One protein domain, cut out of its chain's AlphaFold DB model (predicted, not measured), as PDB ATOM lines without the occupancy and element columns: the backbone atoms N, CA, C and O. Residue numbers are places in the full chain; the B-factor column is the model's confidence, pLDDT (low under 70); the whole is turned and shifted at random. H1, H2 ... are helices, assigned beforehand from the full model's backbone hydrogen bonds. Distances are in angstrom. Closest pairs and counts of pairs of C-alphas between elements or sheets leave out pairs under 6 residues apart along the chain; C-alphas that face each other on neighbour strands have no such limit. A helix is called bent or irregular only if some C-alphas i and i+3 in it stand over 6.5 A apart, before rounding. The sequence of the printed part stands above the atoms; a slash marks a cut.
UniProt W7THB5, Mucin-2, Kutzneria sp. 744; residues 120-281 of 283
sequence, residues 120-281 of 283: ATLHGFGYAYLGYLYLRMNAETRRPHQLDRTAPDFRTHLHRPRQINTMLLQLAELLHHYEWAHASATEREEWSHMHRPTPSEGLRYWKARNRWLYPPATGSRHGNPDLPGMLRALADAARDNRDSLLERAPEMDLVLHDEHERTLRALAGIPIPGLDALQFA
ATOM      1  N   ALA A 120    -100.625  27.141-160.923       66.69
ATOM      2  CA  ALA A 120    -100.734  26.597-159.555       66.69
ATOM      3  C   ALA A 120     -99.778  25.418-159.263       66.69
ATOM      4  O   ALA A 120    -100.177  24.276-159.058       66.69
ATOM      5  N   THR A 121     -98.491  25.728-159.218       81.50
ATOM      6  CA  THR A 121     -97.354  24.907-158.846       81.50
ATOM      7  C   THR A 121     -96.575  25.692-157.809       81.50
ATOM      8  O   THR A 121     -96.444  26.915-157.898       81.50
ATOM      9  N   LEU A 122     -96.016  25.000-156.822       85.88
ATOM     10  CA  LEU A 122     -95.179  25.658-155.821       85.88
ATOM     11  C   LEU A 122     -93.988  26.390-156.467       85.88
ATOM     12  O   LEU A 122     -93.514  27.411-155.972       85.88
ATOM     13  N   HIS A 123     -93.539  25.882-157.612       86.00
ATOM     14  CA  HIS A 123     -92.523  26.494-158.454       86.00
ATOM     15  C   HIS A 123     -92.947  27.865-159.009       86.00
ATOM     16  O   HIS A 123     -92.196  28.828-158.845       86.00
ATOM     17  N   GLY A 124     -94.158  27.990-159.562       86.75
ATOM     18  CA  GLY A 124     -94.718  29.265-160.027       86.75
ATOM     19  C   GLY A 124     -94.847  30.296-158.900       86.75
ATOM     20  O   GLY A 124     -94.374  31.428-159.025       86.75
ATOM     21  N   PHE A 125     -95.362  29.878-157.740       89.50
ATOM     22  CA  PHE A 125     -95.409  30.715-156.533       89.50
ATOM     23  C   PHE A 125     -94.015  31.187-156.085       89.50
ATOM     24  O   PHE A 125     -93.820  32.358-155.743       89.50
ATOM     25  N   GLY A 126     -93.024  30.290-156.122       91.75
ATOM     26  CA  GLY A 126     -91.632  30.621-155.837       91.75
ATOM     27  C   GLY A 126     -91.074  31.674-156.797       91.75
ATOM     28  O   GLY A 126     -90.411  32.615-156.358       91.75
ATOM     29  N   TYR A 127     -91.383  31.575-158.092       90.56
ATOM     30  CA  TYR A 127     -90.949  32.552-159.090       90.56
ATOM     31  C   TYR A 127     -91.634  33.911-158.982       90.56
ATOM     32  O   TYR A 127     -90.967  34.918-159.239       90.56
ATOM     33  N   ALA A 128     -92.907  33.958-158.585       91.56
ATOM     34  CA  ALA A 128     -93.594  35.215-158.301       91.56
ATOM     35  C   ALA A 128     -92.897  35.952-157.146       91.56
ATOM     36  O   ALA A 128     -92.564  37.136-157.252       91.56
ATOM     37  N   TYR A 129     -92.564  35.233-156.067       94.56
ATOM     38  CA  TYR A 129     -91.820  35.818-154.950       94.56
ATOM     39  C   TYR A 129     -90.381  36.211-155.331       94.56
ATOM     40  O   TYR A 129     -89.896  37.274-154.941       94.56
ATOM     41  N   LEU A 130     -89.710  35.410-156.162       93.75
ATOM     42  CA  LEU A 130     -88.402  35.748-156.725       93.75
ATOM     43  C   LEU A 130     -88.456  37.044-157.557       93.75
ATOM     44  O   LEU A 130     -87.595  37.916-157.421       93.75
ATOM     45  N   GLY A 131     -89.480  37.188-158.404       92.19
ATOM     46  CA  GLY A 131     -89.731  38.391-159.197       92.19
ATOM     47  C   GLY A 131     -89.960  39.619-158.319       92.19
ATOM     48  O   GLY A 131     -89.346  40.663-158.553       92.19
ATOM     49  N   TYR A 132     -90.760  39.468-157.262       93.38
ATOM     50  CA  TYR A 132     -90.963  40.490-156.238       93.38
ATOM     51  C   TYR A 132     -89.640  40.945-155.609       93.38
ATOM     52  O   TYR A 132     -89.342  42.140-155.630       93.38
ATOM     53  N   LEU A 133     -88.802  40.019-155.126       93.75
ATOM     54  CA  LEU A 133     -87.508  40.352-154.515       93.75
ATOM     55  C   LEU A 133     -86.581  41.089-155.498       93.75
ATOM     56  O   LEU A 133     -85.955  42.082-155.129       93.75
ATOM     57  N   TYR A 134     -86.521  40.663-156.763       91.88
ATOM     58  CA  TYR A 134     -85.692  41.313-157.784       91.88
ATOM     59  C   TYR A 134     -86.147  42.745-158.075       91.88
ATOM     60  O   TYR A 134     -85.338  43.679-158.110       91.88
ATOM     61  N   LEU A 135     -87.450  42.932-158.287       89.50
ATOM     62  CA  LEU A 135     -88.025  44.242-158.567       89.50
ATOM     63  C   LEU A 135     -87.903  45.163-157.343       89.50
ATOM     64  O   LEU A 135     -87.503  46.315-157.509       89.50
ATOM     65  N   ARG A 136     -88.121  44.647-156.123       88.56
ATOM     66  CA  ARG A 136     -87.914  45.380-154.860       88.56
ATOM     67  C   ARG A 136     -86.457  45.811-154.695       88.56
ATOM     68  O   ARG A 136     -86.196  46.987-154.466       88.56
ATOM     69  N   MET A 137     -85.494  44.913-154.917       90.12
ATOM     70  CA  MET A 137     -84.058  45.229-154.875       90.12
ATOM     71  C   MET A 137     -83.682  46.340-155.860       90.12
ATOM     72  O   MET A 137     -83.014  47.307-155.485       90.12
ATOM     73  N   ASN A 138     -84.088  46.215-157.127       86.00
ATOM     74  CA  ASN A 138     -83.773  47.209-158.156       86.00
ATOM     75  C   ASN A 138     -84.317  48.581-157.803       86.00
ATOM     76  O   ASN A 138     -83.681  49.606-158.054       86.00
ATOM     77  N   ALA A 139     -85.518  48.590-157.255       81.44
ATOM     78  CA  ALA A 139     -86.223  49.807-156.986       81.44
ATOM     79  C   ALA A 139     -85.648  50.463-155.694       81.44
ATOM     80  O   ALA A 139     -85.427  51.674-155.701       81.44
ATOM     81  N   GLU A 140     -85.214  49.692-154.683       83.50
ATOM     82  CA  GLU A 140     -84.472  50.206-153.511       83.50
ATOM     83  C   GLU A 140     -83.088  50.748-153.912       83.50
ATOM     84  O   GLU A 140     -82.656  51.809-153.465       83.50
ATOM     85  N   THR A 141     -82.409  50.083-154.852       83.56
ATOM     86  CA  THR A 141     -81.093  50.511-155.367       83.56
ATOM     87  C   THR A 141     -81.144  51.890-156.041       83.56
ATOM     88  O   THR A 141     -80.141  52.600-156.089       83.56
ATOM     89  N   ARG A 142     -82.308  52.305-156.554       79.81
ATOM     90  CA  ARG A 142     -82.492  53.608-157.217       79.81
ATOM     91  C   ARG A 142     -82.809  54.747-156.244       79.81
ATOM     92  O   ARG A 142     -82.718  55.906-156.640       79.81
ATOM     93  N   ARG A 143     -83.139  54.450-154.986       74.31
ATOM     94  CA  ARG A 143     -83.550  55.423-153.961       74.31
ATOM     95  C   ARG A 143     -82.487  56.036-153.032       74.31
ATOM     96  O   ARG A 143     -82.888  56.901-152.256       74.31
ATOM     97  N   PRO A 144     -81.169  55.741-153.083       72.50
ATOM     98  CA  PRO A 144     -80.227  56.276-152.089       72.50
ATOM     99  C   PRO A 144     -80.220  57.806-151.940       72.50
ATOM    100  O   PRO A 144     -79.904  58.323-150.873       72.50
ATOM    101  N   HIS A 145     -80.570  58.541-152.999       72.44
ATOM    102  CA  HIS A 145     -80.628  60.005-153.000       72.44
ATOM    103  C   HIS A 145     -81.869  60.589-152.297       72.44
ATOM    104  O   HIS A 145     -81.902  61.790-152.050       72.44
ATOM    105  N   GLN A 146     -82.870  59.762-151.986       75.50
ATOM    106  CA  GLN A 146     -84.129  60.151-151.335       75.50
ATOM    107  C   GLN A 146     -84.133  59.829-149.835       75.50
ATOM    108  O   GLN A 146     -85.065  60.205-149.130       75.50
ATOM    109  N   LEU A 147     -83.110  59.119-149.349       78.00
ATOM    110  CA  LEU A 147     -83.003  58.728-147.950       78.00
ATOM    111  C   LEU A 147     -82.593  59.923-147.084       78.00
ATOM    112  O   LEU A 147     -81.600  60.601-147.369       78.00
ATOM    113  N   ASP A 148     -83.323  60.130-145.991       82.06
ATOM    114  CA  ASP A 148     -82.925  61.068-144.950       82.06
ATOM    115  C   ASP A 148     -81.695  60.522-144.216       82.06
ATOM    116  O   ASP A 148     -81.746  59.516-143.511       82.06
ATOM    117  N   ARG A 149     -80.565  61.208-144.387       85.44
ATOM    118  CA  ARG A 149     -79.280  60.836-143.779       85.44
ATOM    119  C   ARG A 149     -79.247  61.028-142.266       85.44
ATOM    120  O   ARG A 149     -78.328  60.531-141.622       85.44
ATOM    121  N   THR A 150     -80.191  61.789-141.721       87.69
ATOM    122  CA  THR A 150     -80.300  62.066-140.285       87.69
ATOM    123  C   THR A 150     -81.216  61.077-139.570       87.69
ATOM    124  O   THR A 150     -81.199  61.020-138.340       87.69
ATOM    125  N   ALA A 151     -81.967  60.265-140.321       85.94
ATOM    126  CA  ALA A 151     -82.858  59.271-139.755       85.94
ATOM    127  C   ALA A 151     -82.066  58.171-139.015       85.94
ATOM    128  O   ALA A 151     -81.020  57.718-139.499       85.94
ATOM    129  N   PRO A 152     -82.545  57.712-137.843       85.25
ATOM    130  CA  PRO A 152     -81.843  56.716-137.029       85.25
ATOM    131  C   PRO A 152     -81.686  55.362-137.739       85.25
ATOM    132  O   PRO A 152     -80.757  54.613-137.444       85.25
ATOM    133  N   ASP A 153     -82.557  55.063-138.700       82.81
ATOM    134  CA  ASP A 153     -82.583  53.843-139.507       82.81
ATOM    135  C   ASP A 153     -81.868  53.987-140.867       82.81
ATOM    136  O   ASP A 153     -81.871  53.052-141.670       82.81
ATOM    137  N   PHE A 154     -81.198  55.117-141.134       86.12
ATOM    138  CA  PHE A 154     -80.526  55.386-142.412       86.12
ATOM    139  C   PHE A 154     -79.591  54.249-142.858       86.12
ATOM    140  O   PHE A 154     -79.585  53.861-144.028       86.12
ATOM    141  N   ARG A 155     -78.806  53.686-141.926       87.25
ATOM    142  CA  ARG A 155     -77.889  52.572-142.228       87.25
ATOM    143  C   ARG A 155     -78.638  51.314-142.656       87.25
ATOM    144  O   ARG A 155     -78.209  50.661-143.602       87.25
ATOM    145  N   THR A 156     -79.763  51.010-142.020       86.88
ATOM    146  CA  THR A 156     -80.605  49.873-142.395       86.88
ATOM    147  C   THR A 156     -81.143  50.034-143.812       86.88
ATOM    148  O   THR A 156     -80.961  49.143-144.640       86.88
ATOM    149  N   HIS A 157     -81.688  51.207-144.152       84.62
ATOM    150  CA  HIS A 157     -82.162  51.483-145.518       84.62
ATOM    151  C   HIS A 157     -81.040  51.423-146.560       84.62
ATOM    152  O   HIS A 157     -81.242  50.907-147.655       84.62
ATOM    153  N   LEU A 158     -79.837  51.895-146.218       86.81
ATOM    154  CA  LEU A 158     -78.681  51.847-147.114       86.81
ATOM    155  C   LEU A 158     -78.240  50.405-147.433       86.81
ATOM    156  O   LEU A 158     -77.801  50.132-148.551       86.81
ATOM    157  N   HIS A 159     -78.352  49.482-146.472       88.19
ATOM    158  CA  HIS A 159     -77.920  48.088-146.627       88.19
ATOM    159  C   HIS A 159     -79.031  47.153-147.128       88.19
ATOM    160  O   HIS A 159     -78.731  46.079-147.663       88.19
ATOM    161  N   ARG A 160     -80.300  47.574-147.048       89.19
ATOM    162  CA  ARG A 160     -81.464  46.785-147.469       89.19
ATOM    163  C   ARG A 160     -81.354  46.196-148.888       89.19
ATOM    164  O   ARG A 160     -81.618  45.002-149.022       89.19
ATOM    165  N   PRO A 161     -80.897  46.911-149.942       90.44
ATOM    166  CA  PRO A 161     -80.760  46.310-151.274       90.44
ATOM    167  C   PRO A 161     -79.859  45.070-151.291       90.44
ATOM    168  O   PRO A 161     -80.152  44.085-151.967       90.44
ATOM    169  N   ARG A 162     -78.767  45.090-150.516       91.38
ATOM    170  CA  ARG A 162     -77.834  43.961-150.413       91.38
ATOM    171  C   ARG A 162     -78.464  42.782-149.671       91.38
ATOM    172  O   ARG A 162     -78.239  41.635-150.062       91.38
ATOM    173  N   GLN A 163     -79.252  43.060-148.633       92.69
ATOM    174  CA  GLN A 163     -80.020  42.043-147.916       92.69
ATOM    175  C   GLN A 163     -81.042  41.373-148.849       92.69
ATOM    176  O   GLN A 163     -81.024  40.150-148.975       92.69
ATOM    177  N   ILE A 164     -81.832  42.160-149.594       93.31
ATOM    178  CA  ILE A 164     -82.796  41.639-150.581       93.31
ATOM    179  C   ILE A 164     -82.080  40.813-151.657       93.31
ATOM    180  O   ILE A 164     -82.530  39.721-151.985       93.31
ATOM    181  N   ASN A 165     -80.940  41.281-152.179       91.94
ATOM    182  CA  ASN A 165     -80.161  40.523-153.162       91.94
ATOM    183  C   ASN A 165     -79.688  39.165-152.613       91.94
ATOM    184  O   ASN A 165     -79.623  38.189-153.352       91.94
ATOM    185  N   THR A 166     -79.360  39.084-151.323       92.81
ATOM    186  CA  THR A 166     -78.949  37.819-150.694       92.81
ATOM    187  C   THR A 166     -80.122  36.837-150.629       92.81
ATOM    188  O   THR A 166     -79.984  35.709-151.094       92.81
ATOM    189  N   MET A 167     -81.287  37.291-150.153       95.06
ATOM    190  CA  MET A 167     -82.536  36.508-150.122       95.06
ATOM    191  C   MET A 167     -82.936  36.025-151.523       95.06
ATOM    192  O   MET A 167     -83.290  34.866-151.735       95.06
ATOM    193  N   LEU A 168     -82.829  36.924-152.502       93.19
ATOM    194  CA  LEU A 168     -83.108  36.669-153.906       93.19
ATOM    195  C   LEU A 168     -82.217  35.555-154.478       93.19
ATOM    196  O   LEU A 168     -82.718  34.659-155.154       93.19
ATOM    197  N   LEU A 169     -80.907  35.599-154.214       90.81
ATOM    198  CA  LEU A 169     -79.959  34.586-154.683       90.81
ATOM    199  C   LEU A 169     -80.190  33.228-154.007       90.81
ATOM    200  O   LEU A 169     -80.153  32.206-154.685       90.81
ATOM    201  N   GLN A 170     -80.479  33.211-152.704       92.88
ATOM    202  CA  GLN A 170     -80.801  31.976-151.981       92.88
ATOM    203  C   GLN A 170     -82.042  31.289-152.564       92.88
ATOM    204  O   GLN A 170     -82.019  30.091-152.830       92.88
ATOM    205  N   LEU A 171     -83.115  32.045-152.822       93.62
ATOM    206  CA  LEU A 171     -84.322  31.492-153.434       93.62
ATOM    207  C   LEU A 171     -84.080  31.034-154.882       93.62
ATOM    208  O   LEU A 171     -84.556  29.967-155.269       93.62
ATOM    209  N   ALA A 172     -83.324  31.805-155.675       90.50
ATOM    210  CA  ALA A 172     -82.990  31.439-157.054       90.50
ATOM    211  C   ALA A 172     -82.233  30.109-157.130       90.50
ATOM    212  O   ALA A 172     -82.547  29.273-157.974       90.50
ATOM    213  N   GLU A 173     -81.261  29.905-156.240       87.94
ATOM    214  CA  GLU A 173     -80.487  28.666-156.158       87.94
ATOM    215  C   GLU A 173     -81.390  27.446-155.938       87.94
ATOM    216  O   GLU A 173     -81.289  26.460-156.671       87.94
ATOM    217  N   LEU A 174     -82.317  27.528-154.977       89.75
ATOM    218  CA  LEU A 174     -83.247  26.438-154.676       89.75
ATOM    219  C   LEU A 174     -84.166  26.123-155.857       89.75
ATOM    220  O   LEU A 174     -84.326  24.954-156.213       89.75
ATOM    221  N   LEU A 175     -84.752  27.154-156.474       88.56
ATOM    222  CA  LEU A 175     -85.650  26.982-157.616       88.56
ATOM    223  C   LEU A 175     -84.919  26.365-158.810       88.56
ATOM    224  O   LEU A 175     -85.441  25.439-159.424       88.56
ATOM    225  N   HIS A 176     -83.693  26.801-159.104       84.25
ATOM    226  CA  HIS A 176     -82.900  26.224-160.191       84.25
ATOM    227  C   HIS A 176     -82.448  24.796-159.909       84.25
ATOM    228  O   HIS A 176     -82.449  23.966-160.817       84.25
ATOM    229  N   HIS A 177     -82.092  24.480-158.664       83.81
ATOM    230  CA  HIS A 177     -81.782  23.105-158.290       83.81
ATOM    231  C   HIS A 177     -82.991  22.183-158.508       83.81
ATOM    232  O   HIS A 177     -82.853  21.103-159.087       83.81
ATOM    233  N   TYR A 178     -84.183  22.638-158.109       85.12
ATOM    234  CA  TYR A 178     -85.430  21.910-158.317       85.12
ATOM    235  C   TYR A 178     -85.768  21.735-159.808       85.12
ATOM    236  O   TYR A 178     -86.050  20.615-160.238       85.12
ATOM    237  N   GLU A 179     -85.663  22.804-160.608       84.06
ATOM    238  CA  GLU A 179     -85.828  22.763-162.070       84.06
ATOM    239  C   GLU A 179     -84.881  21.759-162.722       84.06
ATOM    240  O   GLU A 179     -85.305  20.921-163.513       84.06
ATOM    241  N   TRP A 180     -83.593  21.818-162.379       80.75
ATOM    242  CA  TRP A 180     -82.583  20.950-162.969       80.75
ATOM    243  C   TRP A 180     -82.868  19.473-162.719       80.75
ATOM    244  O   TRP A 180     -82.739  18.647-163.629       80.75
ATOM    245  N   ALA A 181     -83.272  19.122-161.500       81.44
ATOM    246  CA  ALA A 181     -83.570  17.743-161.154       81.44
ATOM    247  C   ALA A 181     -84.794  17.185-161.899       81.44
ATOM    248  O   ALA A 181     -84.803  15.999-162.224       81.44
ATOM    249  N   HIS A 182     -85.765  18.040-162.235       80.62
ATOM    250  CA  HIS A 182     -86.984  17.657-162.955       80.62
ATOM    251  C   HIS A 182     -86.887  17.825-164.477       80.62
ATOM    252  O   HIS A 182     -87.744  17.316-165.198       80.62
ATOM    253  N   ALA A 183     -85.850  18.500-164.970       79.12
ATOM    254  CA  ALA A 183     -85.600  18.666-166.393       79.12
ATOM    255  C   ALA A 183     -85.270  17.331-167.079       79.12
ATOM    256  O   ALA A 183     -84.481  16.519-166.580       79.12
ATOM    257  N   SER A 184     -85.837  17.131-168.262       82.12
ATOM    258  CA  SER A 184     -85.478  16.058-169.183       82.12
ATOM    259  C   SER A 184     -84.019  16.170-169.641       82.12
ATOM    260  O   SER A 184     -83.379  17.218-169.532       82.12
ATOM    261  N   ALA A 185     -83.469  15.079-170.185       80.75
ATOM    262  CA  ALA A 185     -82.121  15.096-170.755       80.75
ATOM    263  C   ALA A 185     -81.982  16.154-171.864       80.75
ATOM    264  O   ALA A 185     -80.983  16.865-171.891       80.75
ATOM    265  N   THR A 186     -83.010  16.304-172.708       82.50
ATOM    266  CA  THR A 186     -83.061  17.318-173.768       82.50
ATOM    267  C   THR A 186     -83.096  18.734-173.202       82.50
ATOM    268  O   THR A 186     -82.302  19.560-173.628       82.50
ATOM    269  N   GLU A 187     -83.930  19.019-172.195       82.56
ATOM    270  CA  GLU A 187     -83.947  20.345-171.555       82.56
ATOM    271  C   GLU A 187     -82.591  20.671-170.917       82.56
ATOM    272  O   GLU A 187     -82.073  21.770-171.089       82.56
ATOM    273  N   ARG A 188     -81.957  19.711-170.233       79.00
ATOM    274  CA  ARG A 188     -80.613  19.903-169.660       79.00
ATOM    275  C   ARG A 188     -79.555  20.165-170.732       79.00
ATOM    276  O   ARG A 188     -78.681  21.007-170.524       79.00
ATOM    277  N   GLU A 189     -79.626  19.458-171.858       79.69
ATOM    278  CA  GLU A 189     -78.748  19.662-173.012       79.69
ATOM    279  C   GLU A 189     -78.958  21.058-173.614       79.69
ATOM    280  O   GLU A 189     -78.000  21.825-173.728       79.69
ATOM    281  N   GLU A 190     -80.203  21.460-173.874       81.19
ATOM    282  CA  GLU A 190     -80.550  22.809-174.336       81.19
ATOM    283  C   GLU A 190     -80.028  23.890-173.387       81.19
ATOM    284  O   GLU A 190     -79.448  24.886-173.821       81.19
ATOM    285  N   TRP A 191     -80.182  23.692-172.076       78.81
ATOM    286  CA  TRP A 191     -79.720  24.647-171.072       78.81
ATOM    287  C   TRP A 191     -78.199  24.751-171.037       78.81
ATOM    288  O   TRP A 191     -77.672  25.855-170.896       78.81
ATOM    289  N   SER A 192     -77.493  23.635-171.235       75.44
ATOM    290  CA  SER A 192     -76.030  23.622-171.351       75.44
ATOM    291  C   SER A 192     -75.518  24.357-172.598       75.44
ATOM    292  O   SER A 192     -74.394  24.860-172.601       75.44
ATOM    293  N   HIS A 193     -76.359  24.463-173.633       75.69
ATOM    294  CA  HIS A 193     -76.063  25.139-174.894       75.69
ATOM    295  C   HIS A 193     -76.630  26.553-175.005       75.69
ATOM    296  O   HIS A 193     -76.351  27.232-176.000       75.69
ATOM    297  N   MET A 194     -77.386  27.033-174.010       75.06
ATOM    298  CA  MET A 194     -77.811  28.428-173.996       75.06
ATOM    299  C   MET A 194     -76.589  29.345-174.112       75.06
ATOM    300  O   MET A 194     -75.443  28.972-173.854       75.06
ATOM    301  N   HIS A 195     -76.810  30.587-174.508       72.31
ATOM    302  CA  HIS A 195     -75.782  31.607-174.371       72.31
ATOM    303  C   HIS A 195     -76.050  32.404-173.110       72.31
ATOM    304  O   HIS A 195     -77.204  32.585-172.710       72.31
ATOM    305  N   ARG A 196     -74.978  32.891-172.476       69.12
ATOM    306  CA  ARG A 196     -75.121  33.855-171.391       69.12
ATOM    307  C   ARG A 196     -75.946  35.020-171.943       69.12
ATOM    308  O   ARG A 196     -75.519  35.622-172.931       69.12
ATOM    309  N   PRO A 197     -77.111  35.323-171.353       67.50
ATOM    310  CA  PRO A 197     -77.988  36.297-171.968       67.50
ATOM    311  C   PRO A 197     -77.359  37.703-171.860       67.50
ATOM    312  O   PRO A 197     -76.342  37.899-171.177       67.50
ATOM    313  N   THR A 198     -77.893  38.689-172.573       68.19
ATOM    314  CA  THR A 198     -77.356  40.059-172.563       68.19
ATOM    315  C   THR A 198     -78.139  40.950-171.587       68.19
ATOM    316  O   THR A 198     -79.343  40.760-171.426       68.19
ATOM    317  N   PRO A 199     -77.507  41.950-170.930       62.09
ATOM    318  CA  PRO A 199     -78.125  42.755-169.862       62.09
ATOM    319  C   PRO A 199     -79.381  43.566-170.229       62.09
ATOM    320  O   PRO A 199     -79.926  44.258-169.372       62.09
ATOM    321  N   SER A 200     -79.832  43.518-171.481       58.53
ATOM    322  CA  SER A 200     -80.896  44.354-172.035       58.53
ATOM    323  C   SER A 200     -82.323  43.960-171.626       58.53
ATOM    324  O   SER A 200     -83.232  44.729-171.911       58.53
ATOM    325  N   GLU A 201     -82.553  42.823-170.951       59.34
ATOM    326  CA  GLU A 201     -83.919  42.279-170.743       59.34
ATOM    327  C   GLU A 201     -84.423  42.242-169.281       59.34
ATOM    328  O   GLU A 201     -85.339  41.485-168.953       59.34
ATOM    329  N   GLY A 202     -83.851  43.035-168.368       76.19
ATOM    330  CA  GLY A 202     -84.417  43.227-167.020       76.19
ATOM    331  C   GLY A 202     -84.617  41.930-166.210       76.19
ATOM    332  O   GLY A 202     -83.687  41.140-166.068       76.19
ATOM    333  N   LEU A 203     -85.815  41.715-165.642       79.81
ATOM    334  CA  LEU A 203     -86.140  40.518-164.837       79.81
ATOM    335  C   LEU A 203     -86.026  39.221-165.650       79.81
ATOM    336  O   LEU A 203     -85.542  38.217-165.129       79.81
ATOM    337  N   ARG A 204     -86.417  39.242-166.930       78.19
ATOM    338  CA  ARG A 204     -86.314  38.080-167.825       78.19
ATOM    339  C   ARG A 204     -84.856  37.685-168.039       78.19
ATOM    340  O   ARG A 204     -84.510  36.520-167.848       78.19
ATOM    341  N   TYR A 205     -84.001  38.668-168.339       78.19
ATOM    342  CA  TYR A 205     -82.552  38.466-168.407       78.19
ATOM    343  C   TYR A 205     -82.026  37.864-167.107       78.19
ATOM    344  O   TYR A 205     -81.264  36.904-167.140       78.19
ATOM    345  N   TRP A 206     -82.425  38.418-165.961       79.62
ATOM    346  CA  TRP A 206     -81.922  37.976-164.667       79.62
ATOM    347  C   TRP A 206     -82.338  36.532-164.340       79.62
ATOM    348  O   TRP A 206     -81.464  35.726-164.022       79.62
ATOM    349  N   LYS A 207     -83.620  36.171-164.528       79.25
ATOM    350  CA  LYS A 207     -84.117  34.788-164.379       79.25
ATOM    351  C   LYS A 207     -83.316  33.816-165.266       79.25
ATOM    352  O   LYS A 207     -82.881  32.769-164.794       79.25
ATOM    353  N   ALA A 208     -83.039  34.186-166.521       72.69
ATOM    354  CA  ALA A 208     -82.241  33.366-167.439       72.69
ATOM    355  C   ALA A 208     -80.740  33.324-167.082       72.69
ATOM    356  O   ALA A 208     -80.100  32.280-167.184       72.69
ATOM    357  N   ARG A 209     -80.160  34.445-166.637       72.56
ATOM    358  CA  ARG A 209     -78.753  34.554-166.229       72.56
ATOM    359  C   ARG A 209     -78.458  33.684-165.015       72.56
ATOM    360  O   ARG A 209     -77.383  33.101-164.958       72.56
ATOM    361  N   ASN A 210     -79.355  33.611-164.039       69.75
ATOM    362  CA  ASN A 210     -79.087  32.859-162.815       69.75
ATOM    363  C   ASN A 210     -78.893  31.366-163.055       69.75
ATOM    364  O   ASN A 210     -78.091  30.758-162.355       69.75
ATOM    365  N   ARG A 211     -79.503  30.803-164.102       73.06
ATOM    366  CA  ARG A 211     -79.228  29.426-164.539       73.06
ATOM    367  C   ARG A 211     -77.741  29.179-164.844       73.06
ATOM    368  O   ARG A 211     -77.277  28.059-164.706       73.06
ATOM    369  N   TRP A 212     -76.976  30.221-165.193       68.50
ATOM    370  CA  TRP A 212     -75.515  30.159-165.363       68.50
ATOM    371  C   TRP A 212     -74.721  30.302-164.065       68.50
ATOM    372  O   TRP A 212     -73.536  29.979-164.041       68.50
ATOM    373  N   LEU A 213     -75.320  30.870-163.016       69.25
ATOM    374  CA  LEU A 213     -74.643  31.102-161.738       69.25
ATOM    375  C   LEU A 213     -74.582  29.832-160.892       69.25
ATOM    376  O   LEU A 213     -73.620  29.651-160.149       69.25
ATOM    377  N   TYR A 214     -75.579  28.963-161.032       68.38
ATOM    378  CA  TYR A 214     -75.680  27.721-160.283       68.38
ATOM    379  C   TYR A 214     -75.388  26.563-161.230       68.38
ATOM    380  O   TYR A 214     -76.275  26.168-161.991       68.38
ATOM    381  N   PRO A 215     -74.144  26.044-161.251       59.97
ATOM    382  CA  PRO A 215     -73.839  24.902-162.084       59.97
ATOM    383  C   PRO A 215     -74.754  23.748-161.674       59.97
ATOM    384  O   PRO A 215     -74.989  23.531-160.479       59.97
ATOM    385  N   PRO A 216     -75.270  22.995-162.647       57.50
ATOM    386  CA  PRO A 216     -76.103  21.859-162.342       57.50
ATOM    387  C   PRO A 216     -75.361  20.863-161.465       57.50
ATOM    388  O   PRO A 216     -74.250  20.427-161.778       57.50
ATOM    389  N   ALA A 217     -75.991  20.491-160.359       56.59
ATOM    390  CA  ALA A 217     -75.434  19.525-159.439       56.59
ATOM    391  C   ALA A 217     -75.423  18.145-160.128       56.59
ATOM    392  O   ALA A 217     -76.454  17.490-160.282       56.59
ATOM    393  N   THR A 218     -74.262  17.723-160.625       52.78
ATOM    394  CA  THR A 218     -74.085  16.483-161.390       52.78
ATOM    395  C   THR A 218     -73.585  15.383-160.457       52.78
ATOM    396  O   THR A 218     -72.389  15.178-160.271       52.78
ATOM    397  N   GLY A 219     -74.510  14.677-159.803       52.09
ATOM    398  CA  GLY A 219     -74.158  13.578-158.904       52.09
ATOM    399  C   GLY A 219     -75.362  12.813-158.365       52.09
ATOM    400  O   GLY A 219     -76.429  13.379-158.150       52.09
ATOM    401  N   SER A 220     -75.168  11.523-158.077       44.47
ATOM    402  CA  SER A 220     -76.184  10.611-157.516       44.47
ATOM    403  C   SER A 220     -76.710  11.013-156.129       44.47
ATOM    404  O   SER A 220     -77.692  10.448-155.658       44.47
ATOM    405  N   ARG A 221     -76.070  11.991-155.470       43.91
ATOM    406  CA  ARG A 221     -76.496  12.582-154.191       43.91
ATOM    407  C   ARG A 221     -77.584  13.651-154.327       43.91
ATOM    408  O   ARG A 221     -78.131  14.066-153.311       43.91
ATOM    409  N   HIS A 222     -77.909  14.079-155.542       51.62
ATOM    410  CA  HIS A 222     -78.952  15.068-155.820       51.62
ATOM    411  C   HIS A 222     -80.216  14.348-156.292       51.62
ATOM    412  O   HIS A 222     -80.606  14.452-157.451       51.62
ATOM    413  N   GLY A 223     -80.777  13.518-155.401       56.03
ATOM    414  CA  GLY A 223     -82.028  12.789-155.633       56.03
ATOM    415  C   GLY A 223     -83.207  13.723-155.910       56.03
ATOM    416  O   GLY A 223     -83.025  14.931-155.946       56.03
ATOM    417  N   ASN A 224     -84.407  13.162-156.088       66.81
ATOM    418  CA  ASN A 224     -85.641  13.910-156.353       66.81
ATOM    419  C   ASN A 224     -85.862  15.015-155.286       66.81
ATOM    420  O   ASN A 224     -86.214  14.673-154.153       66.81
ATOM    421  N   PRO A 225     -85.574  16.300-155.579       77.50
ATOM    422  CA  PRO A 225     -85.560  17.337-154.563       77.50
ATOM    423  C   PRO A 225     -86.985  17.730-154.184       77.50
ATOM    424  O   PRO A 225     -87.802  18.060-155.040       77.50
ATOM    425  N   ASP A 226     -87.265  17.732-152.885       85.69
ATOM    426  CA  ASP A 226     -88.537  18.173-152.314       85.69
ATOM    427  C   ASP A 226     -88.529  19.701-152.155       85.69
ATOM    428  O   ASP A 226     -87.977  20.225-151.184       85.69
ATOM    429  N   LEU A 227     -89.106  20.436-153.118       88.56
ATOM    430  CA  LEU A 227     -89.171  21.905-153.076       88.56
ATOM    431  C   LEU A 227     -89.810  22.444-151.776       88.56
ATOM    432  O   LEU A 227     -89.213  23.339-151.172       88.56
ATOM    433  N   PRO A 228     -90.949  21.910-151.282       91.38
ATOM    434  CA  PRO A 228     -91.462  22.257-149.957       91.38
ATOM    435  C   PRO A 228     -90.423  22.089-148.837       91.38
ATOM    436  O   PRO A 228     -90.243  22.988-148.012       91.38
ATOM    437  N   GLY A 229     -89.717  20.955-148.801       91.06
ATOM    438  CA  GLY A 229     -88.663  20.675-147.827       91.06
ATOM    439  C   GLY A 229     -87.483  21.639-147.922       91.06
ATOM    440  O   GLY A 229     -87.013  22.135-146.899       91.06
ATOM    441  N   MET A 230     -87.051  21.972-149.137       92.19
ATOM    442  CA  MET A 230     -85.979  22.935-149.399       92.19
ATOM    443  C   MET A 230     -86.340  24.351-148.932       92.19
ATOM    444  O   MET A 230     -85.536  25.002-148.265       92.19
ATOM    445  N   LEU A 231     -87.555  24.817-149.230       95.00
ATOM    446  CA  LEU A 231     -88.054  26.117-148.767       95.00
ATOM    447  C   LEU A 231     -88.158  26.165-147.239       95.00
ATOM    448  O   LEU A 231     -87.768  27.157-146.623       95.00
ATOM    449  N   ARG A 232     -88.624  25.075-146.613       96.00
ATOM    450  CA  ARG A 232     -88.685  24.956-145.151       96.00
ATOM    451  C   ARG A 232     -87.297  24.997-144.520       96.00
ATOM    452  O   ARG A 232     -87.106  25.730-143.557       96.00
ATOM    453  N   ALA A 233     -86.330  24.283-145.095       95.19
ATOM    454  CA  ALA A 233     -84.945  24.297-144.634       95.19
ATOM    455  C   ALA A 233     -84.311  25.691-144.752       95.19
ATOM    456  O   ALA A 233     -83.603  26.115-143.841       95.19
ATOM    457  N   LEU A 234     -84.595  26.433-145.830       95.75
ATOM    458  CA  LEU A 234     -84.138  27.819-145.963       95.75
ATOM    459  C   LEU A 234     -84.790  28.737-144.924       95.75
ATOM    460  O   LEU A 234     -84.102  29.571-144.339       95.75
ATOM    461  N   ALA A 235     -86.085  28.565-144.649       97.06
ATOM    462  CA  ALA A 235     -86.773  29.316-143.603       97.06
ATOM    463  C   ALA A 235     -86.212  29.012-142.202       97.06
ATOM    464  O   ALA A 235     -85.982  29.925-141.413       97.06
ATOM    465  N   ASP A 236     -85.948  27.738-141.897       97.00
ATOM    466  CA  ASP A 236     -85.312  27.326-140.643       97.00
ATOM    467  C   ASP A 236     -83.903  27.910-140.522       97.00
ATOM    468  O   ASP A 236     -83.580  28.506-139.499       97.00
ATOM    469  N   ALA A 237     -83.101  27.865-141.588       94.38
ATOM    470  CA  ALA A 237     -81.791  28.503-141.607       94.38
ATOM    471  C   ALA A 237     -81.879  30.027-141.408       94.38
ATOM    472  O   ALA A 237     -81.054  30.590-140.689       94.38
ATOM    473  N   ALA A 238     -82.859  30.708-142.009       93.19
ATOM    474  CA  ALA A 238     -83.065  32.139-141.805       93.19
ATOM    475  C   ALA A 238     -83.405  32.451-140.338       93.19
ATOM    476  O   ALA A 238     -82.814  33.360-139.753       93.19
ATOM    477  N   ARG A 239     -84.301  31.673-139.722       95.06
ATOM    478  CA  ARG A 239     -84.672  31.818-138.309       95.06
ATOM    479  C   ARG A 239     -83.490  31.552-137.380       95.06
ATOM    480  O   ARG A 239     -83.186  32.377-136.526       95.06
ATOM    481  N   ASP A 240     -82.810  30.424-137.556       93.38
ATOM    482  CA  ASP A 240     -81.779  29.951-136.631       93.38
ATOM    483  C   ASP A 240     -80.510  30.825-136.694       93.38
ATOM    484  O   ASP A 240     -79.805  30.975-135.699       93.38
ATOM    485  N   ASN A 241     -80.240  31.463-137.840       88.56
ATOM    486  CA  ASN A 241     -79.118  32.395-137.996       88.56
ATOM    487  C   ASN A 241     -79.468  33.854-137.662       88.56
ATOM    488  O   ASN A 241     -78.582  34.705-137.738       88.56
ATOM    489  N   ARG A 242     -80.721  34.168-137.308       91.06
ATOM    490  CA  ARG A 242     -81.203  35.545-137.116       91.06
ATOM    491  C   ARG A 242     -80.340  36.346-136.138       91.06
ATOM    492  O   ARG A 242     -79.864  37.422-136.490       91.06
ATOM    493  N   ASP A 243     -80.092  35.803-134.949       90.06
ATOM    494  CA  ASP A 243     -79.341  36.507-133.902       90.06
ATOM    495  C   ASP A 243     -77.851  36.619-134.256       90.06
ATOM    496  O   ASP A 243     -77.256  37.688-134.144       90.06
ATOM    497  N   SER A 244     -77.262  35.551-134.804       88.62
ATOM    498  CA  SER A 244     -75.873  35.571-135.290       88.62
ATOM    499  C   SER A 244     -75.657  36.553-136.447       88.62
ATOM    500  O   SER A 244     -74.576  37.130-136.580       88.62
ATOM    501  N   LEU A 245     -76.656  36.742-137.312       85.31
ATOM    502  CA  LEU A 245     -76.614  37.740-138.377       85.31
ATOM    503  C   LEU A 245     -76.741  39.155-137.813       85.31
ATOM    504  O   LEU A 245     -75.999  40.025-138.257       85.31
ATOM    505  N   LEU A 246     -77.593  39.373-136.809       87.75
ATOM    506  CA  LEU A 246     -77.727  40.668-136.140       87.75
ATOM    507  C   LEU A 246     -76.431  41.086-135.426       87.75
ATOM    508  O   LEU A 246     -76.045  42.250-135.486       87.75
ATOM    509  N   GLU A 247     -75.715  40.144-134.808       89.62
ATOM    510  CA  GLU A 247     -74.403  40.406-134.201       89.62
ATOM    511  C   GLU A 247     -73.341  40.815-135.237       89.62
ATOM    512  O   GLU A 247     -72.497  41.671-134.970       89.62
ATOM    513  N   ARG A 248     -73.366  40.201-136.428       89.25
ATOM    514  CA  ARG A 248     -72.379  40.441-137.502       89.25
ATOM    515  C   ARG A 248     -72.721  41.637-138.389       89.25
ATOM    516  O   ARG A 248     -71.817  42.231-138.973       89.25
ATOM    517  N   ALA A 249     -74.005  41.943-138.519       88.62
ATOM    518  CA  ALA A 249     -74.566  42.994-139.355       88.62
ATOM    519  C   ALA A 249     -75.694  43.694-138.571       88.62
ATOM    520  O   ALA A 249     -76.875  43.433-138.818       88.62
ATOM    521  N   PRO A 250     -75.356  44.571-137.608       87.50
ATOM    522  CA  PRO A 250     -76.342  45.257-136.766       87.50
ATOM    523  C   PRO A 250     -77.281  46.174-137.558       87.50
ATOM    524  O   PRO A 250     -78.330  46.569-137.062       87.50
ATOM    525  N   GLU A 251     -76.915  46.526-138.788       88.56
ATOM    526  CA  GLU A 251     -77.747  47.283-139.713       88.56
ATOM    527  C   GLU A 251     -78.810  46.445-140.442       88.56
ATOM    528  O   GLU A 251     -79.569  47.002-141.234       88.56
ATOM    529  N   MET A 252     -78.868  45.131-140.213       88.62
ATOM    530  CA  MET A 252     -79.844  44.241-140.842       88.62
ATOM    531  C   MET A 252     -81.282  44.685-140.559       88.62
ATOM    532  O   MET A 252     -81.660  44.967-139.422       88.62
ATOM    533  N   ASP A 253     -82.110  44.695-141.601       91.12
ATOM    534  CA  ASP A 253     -83.538  44.933-141.459       91.12
ATOM    535  C   ASP A 253     -84.214  43.653-140.954       91.12
ATOM    536  O   ASP A 253     -84.480  42.722-141.721       91.12
ATOM    537  N   LEU A 254     -84.454  43.589-139.644       90.75
ATOM    538  CA  LEU A 254     -85.097  42.440-139.005       90.75
ATOM    539  C   LEU A 254     -86.537  42.240-139.478       90.75
ATOM    540  O   LEU A 254     -86.977  41.102-139.588       90.75
ATOM    541  N   VAL A 255     -87.258  43.316-139.800       90.56
ATOM    542  CA  VAL A 255     -88.645  43.210-140.271       90.56
ATOM    543  C   VAL A 255     -88.672  42.532-141.636       90.56
ATOM    544  O   VAL A 255     -89.455  41.607-141.841       90.56
ATOM    545  N   LEU A 256     -87.777  42.935-142.542       91.12
ATOM    546  CA  LEU A 256     -87.615  42.291-143.846       91.12
ATOM    547  C   LEU A 256     -87.139  40.834-143.716       91.12
ATOM    548  O   LEU A 256     -87.595  39.966-144.458       91.12
ATOM    549  N   HIS A 257     -86.224  40.557-142.784       92.88
ATOM    550  CA  HIS A 257     -85.736  39.201-142.517       92.88
ATOM    551  C   HIS A 257     -86.855  38.272-142.036       92.88
ATOM    552  O   HIS A 257     -87.056  37.196-142.599       92.88
ATOM    553  N   ASP A 258     -87.627  38.726-141.050       94.38
ATOM    554  CA  ASP A 258     -88.751  37.988-140.469       94.38
ATOM    555  C   ASP A 258     -89.928  37.883-141.461       94.38
ATOM    556  O   ASP A 258     -90.716  36.938-141.421       94.38
ATOM    557  N   GLU A 259     -90.086  38.845-142.377       94.69
ATOM    558  CA  GLU A 259     -91.005  38.726-143.514       94.69
ATOM    559  C   GLU A 259     -90.562  37.602-144.461       94.69
ATOM    560  O   GLU A 259     -91.371  36.735-144.790       94.69
ATOM    561  N   HIS A 260     -89.289  37.588-144.869       95.75
ATOM    562  CA  HIS A 260     -88.756  36.583-145.786       95.75
ATOM    563  C   HIS A 260     -88.902  35.162-145.236       95.75
ATOM    564  O   HIS A 260     -89.405  34.277-145.929       95.75
ATOM    565  N   GLU A 261     -88.529  34.956-143.974       97.06
ATOM    566  CA  GLU A 261     -88.664  33.670-143.286       97.06
ATOM    567  C   GLU A 261     -90.120  33.178-143.268       97.06
ATOM    568  O   GLU A 261     -90.396  32.044-143.673       97.06
ATOM    569  N   ARG A 262     -91.072  34.041-142.893       96.81
ATOM    570  CA  ARG A 262     -92.502  33.698-142.893       96.81
ATOM    571  C   ARG A 262     -93.037  33.394-144.290       96.81
ATOM    572  O   ARG A 262     -93.789  32.431-144.438       96.81
ATOM    573  N   THR A 263     -92.634  34.148-145.311       96.38
ATOM    574  CA  THR A 263     -93.054  33.896-146.697       96.38
ATOM    575  C   THR A 263     -92.526  32.562-147.215       96.38
ATOM    576  O   THR A 263     -93.282  31.800-147.816       96.38
ATOM    577  N   LEU A 264     -91.272  32.210-146.916       96.81
ATOM    578  CA  LEU A 264     -90.718  30.895-147.255       96.81
ATOM    579  C   LEU A 264     -91.471  29.753-146.561       96.81
ATOM    580  O   LEU A 264     -91.773  28.743-147.201       96.81
ATOM    581  N   ARG A 265     -91.825  29.907-145.275       96.25
ATOM    582  CA  ARG A 265     -92.648  28.909-144.568       96.25
ATOM    583  C   ARG A 265     -94.036  28.769-145.172       96.25
ATOM    584  O   ARG A 265     -94.511  27.644-145.307       96.25
ATOM    585  N   ALA A 266     -94.675  29.883-145.520       94.00
ATOM    586  CA  ALA A 266     -95.992  29.871-146.138       94.00
ATOM    587  C   ALA A 266     -95.960  29.151-147.488       94.00
ATOM    588  O   ALA A 266     -96.780  28.265-147.713       94.00
ATOM    589  N   LEU A 267     -94.960  29.445-148.328       92.88
ATOM    590  CA  LEU A 267     -94.716  28.732-149.583       92.88
ATOM    591  C   LEU A 267     -94.514  27.226-149.347       92.88
ATOM    592  O   LEU A 267     -95.171  26.405-149.976       92.88
ATOM    593  N   ALA A 268     -93.672  26.848-148.386       92.38
ATOM    594  CA  ALA A 268     -93.438  25.445-148.036       92.38
ATOM    595  C   ALA A 268     -94.678  24.719-147.477       92.38
ATOM    596  O   ALA A 268     -94.688  23.488-147.399       92.38
ATOM    597  N   GLY A 269     -95.675  25.464-146.995       88.25
ATOM    598  CA  GLY A 269     -96.888  24.940-146.378       88.25
ATOM    599  C   GLY A 269     -98.071  24.790-147.330       88.25
ATOM    600  O   GLY A 269     -99.072  24.195-146.930       88.25
ATOM    601  N   ILE A 270     -97.999  25.314-148.561       79.88
ATOM    602  CA  ILE A 270     -99.136  25.228-149.480       79.88
ATOM    603  C   ILE A 270     -99.253  23.800-150.026       79.88
ATOM    604  O   ILE A 270     -98.273  23.269-150.556       79.88
ATOM    605  N   PRO A 271    -100.441  23.180-149.966       70.62
ATOM    606  CA  PRO A 271    -100.685  21.890-150.594       70.62
ATOM    607  C   PRO A 271    -100.830  22.071-152.112       70.62
ATOM    608  O   PRO A 271    -101.939  22.117-152.637       70.62
ATOM    609  N   ILE A 272     -99.706  22.210-152.815       65.19
ATOM    610  CA  ILE A 272     -99.655  22.362-154.271       65.19
ATOM    611  C   ILE A 272     -98.813  21.237-154.883       65.19
ATOM    612  O   ILE A 272     -97.735  20.944-154.359       65.19
ATOM    613  N   PRO A 273     -99.251  20.631-156.001       63.38
ATOM    614  CA  PRO A 273     -98.432  19.676-156.732       63.38
ATOM    615  C   PRO A 273     -97.122  20.305-157.245       63.38
ATOM    616  O   PRO A 273     -97.091  21.455-157.691       63.38
ATOM    617  N   GLY A 274     -96.019  19.558-157.185       60.38
ATOM    618  CA  GLY A 274     -94.752  19.989-157.773       60.38
ATOM    619  C   GLY A 274     -94.769  19.948-159.309       60.38
ATOM    620  O   GLY A 274     -95.771  19.601-159.939       60.38
ATOM    621  N   LEU A 275     -93.640  20.300-159.936       59.19
ATOM    622  CA  LEU A 275     -93.468  20.217-161.396       59.19
ATOM    623  C   LEU A 275     -93.653  18.786-161.928       59.19
ATOM    624  O   LEU A 275     -94.085  18.596-163.064       59.19
ATOM    625  N   ASP A 276     -93.374  17.789-161.093       55.41
ATOM    626  CA  ASP A 276     -93.619  16.370-161.333       55.41
ATOM    627  C   ASP A 276     -95.093  16.065-161.643       55.41
ATOM    628  O   ASP A 276     -95.383  15.246-162.513       55.41
ATOM    629  N   ALA A 277     -96.038  16.773-161.026       55.03
ATOM    630  CA  ALA A 277     -97.461  16.569-161.284       55.03
ATOM    631  C   ALA A 277     -97.929  17.108-162.646       55.03
ATOM    632  O   ALA A 277     -98.910  16.609-163.202       55.03
ATOM    633  N   LEU A 278     -97.224  18.091-163.219       51.38
ATOM    634  CA  LEU A 278     -97.524  18.618-164.554       51.38
ATOM    635  C   LEU A 278     -97.008  17.712-165.681       51.38
ATOM    636  O   LEU A 278     -97.538  17.754-166.793       51.38
ATOM    637  N   GLN A 279     -96.004  16.870-165.412       48.22
ATOM    638  CA  GLN A 279     -95.437  15.954-166.409       48.22
ATOM    639  C   GLN A 279     -96.396  14.805-166.772       48.22
ATOM    640  O   GLN A 279     -96.351  14.308-167.896       48.22
ATOM    641  N   PHE A 280     -97.321  14.436-165.878       39.41
ATOM    642  CA  PHE A 280     -98.319  13.382-166.117       39.41
ATOM    643  C   PHE A 280     -99.631  13.879-166.750       39.41
ATOM    644  O   PHE A 280    -100.457  13.063-167.147       39.41
ATOM    645  N   ALA A 281     -99.832  15.194-166.882       32.91
ATOM    646  CA  ALA A 281    -101.054  15.773-167.451       32.91
ATOM    647  C   ALA A 281    -101.038  15.894-168.992       32.91
ATOM    648  O   ALA A 281    -102.008  16.364-169.581       32.91
TER     649      ALA A 281
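AT A GLANCE: This is residues 120 to 281 of the 283 residues of the protein "Mucin-2" of Kutzneria sp. 744 (UniProt W7THB5). Two antiparallel helix pairs, H1 with H2 and H5 with H7, lie side by side as an up-and-down bundle of four helices, each running against the one before it in the chain; the pairs meet mostly near one end. H3 and H4 lie on the side of the H1 and H2 pair away from H5 and H7, while H6 sits between H5 and H7 along the chain and small H8 follows at the end where the pairs meet. The printed part has 162 residues with eight named helices, H1 to H8 in chain order, and no named strand; its class is all helix. It is compact, with a radius of gyration of the C-alphas of 17.5 A, and elongated, spanning 57 by 36 by 29 A.

HOW THE PARTS SIT: The longest helix, H2, residues 154 to 182, has a kink of 34 degrees near residue 161 and is irregular: C-alphas 158 and 161 are 7.2 A apart. It forms a helical hairpin with the hub, H1, residues 122 to 141; they touch at a shallow tilt of 28 degrees, opposite ways, with closest C-alphas Met 137 and Pro 161, 5.0 A apart. Residues 174 to 178 of H2 touch H5, residues 227 to 240, closest at the C-alphas of Tyr 178 and Leu 227, 6.4 A. H5 touches H7, residues 254 to 269, opposite ways at a shallow tilt of 27 degrees; the closest C-alphas, Pro 228 and Ala 268, are 4.2 A apart. H7 touches residues 122 to 126 of H1, closest at the C-alphas of Leu 122 and Leu 267, 7.0 A. H4, residues 199 to 210, is irregular, with C-alphas 200 and 203 9.7 A apart; it only just touches H1, with 3 pairs of C-alphas within 8 A, closest at Gly 131 and Leu 203, 7.0 A. H3, residues 185 to 193, and H8, residues 275 to 279, are each close to H2 but not clearly touching it. H6, residues 242 to 248, is likewise close to H7, and H5 and H6 meet only through their link. Every O i to N i+4 pair is within hydrogen-bond range in H1, H3, H5, H6, H7 and H8, against 23 of 25 in H2 and 6 of 8 in H4.

IN THESE COORDINATES: H1 begins at C-alpha 122, (-95.179, 25.658, -155.821), and is 28.6 A long. H2 is 43.4 A long, H7 22.4 A and H5 19.7 A; H3, H4, H6 and H8 are shorter. H8 ends at C-alpha 279, (-95.437, 15.954, -166.409).

THE WHOLE: The two C-alphas farthest apart, Thr 150 and Phe 280, are 58.0 A apart. The printed part has no cut; the links H1 to H2 and H4 to H5 are long. Confidence is under 70 at residue 120, residues 196 to 201, residue 210, residues 212 to 224 and residues 272 to 281.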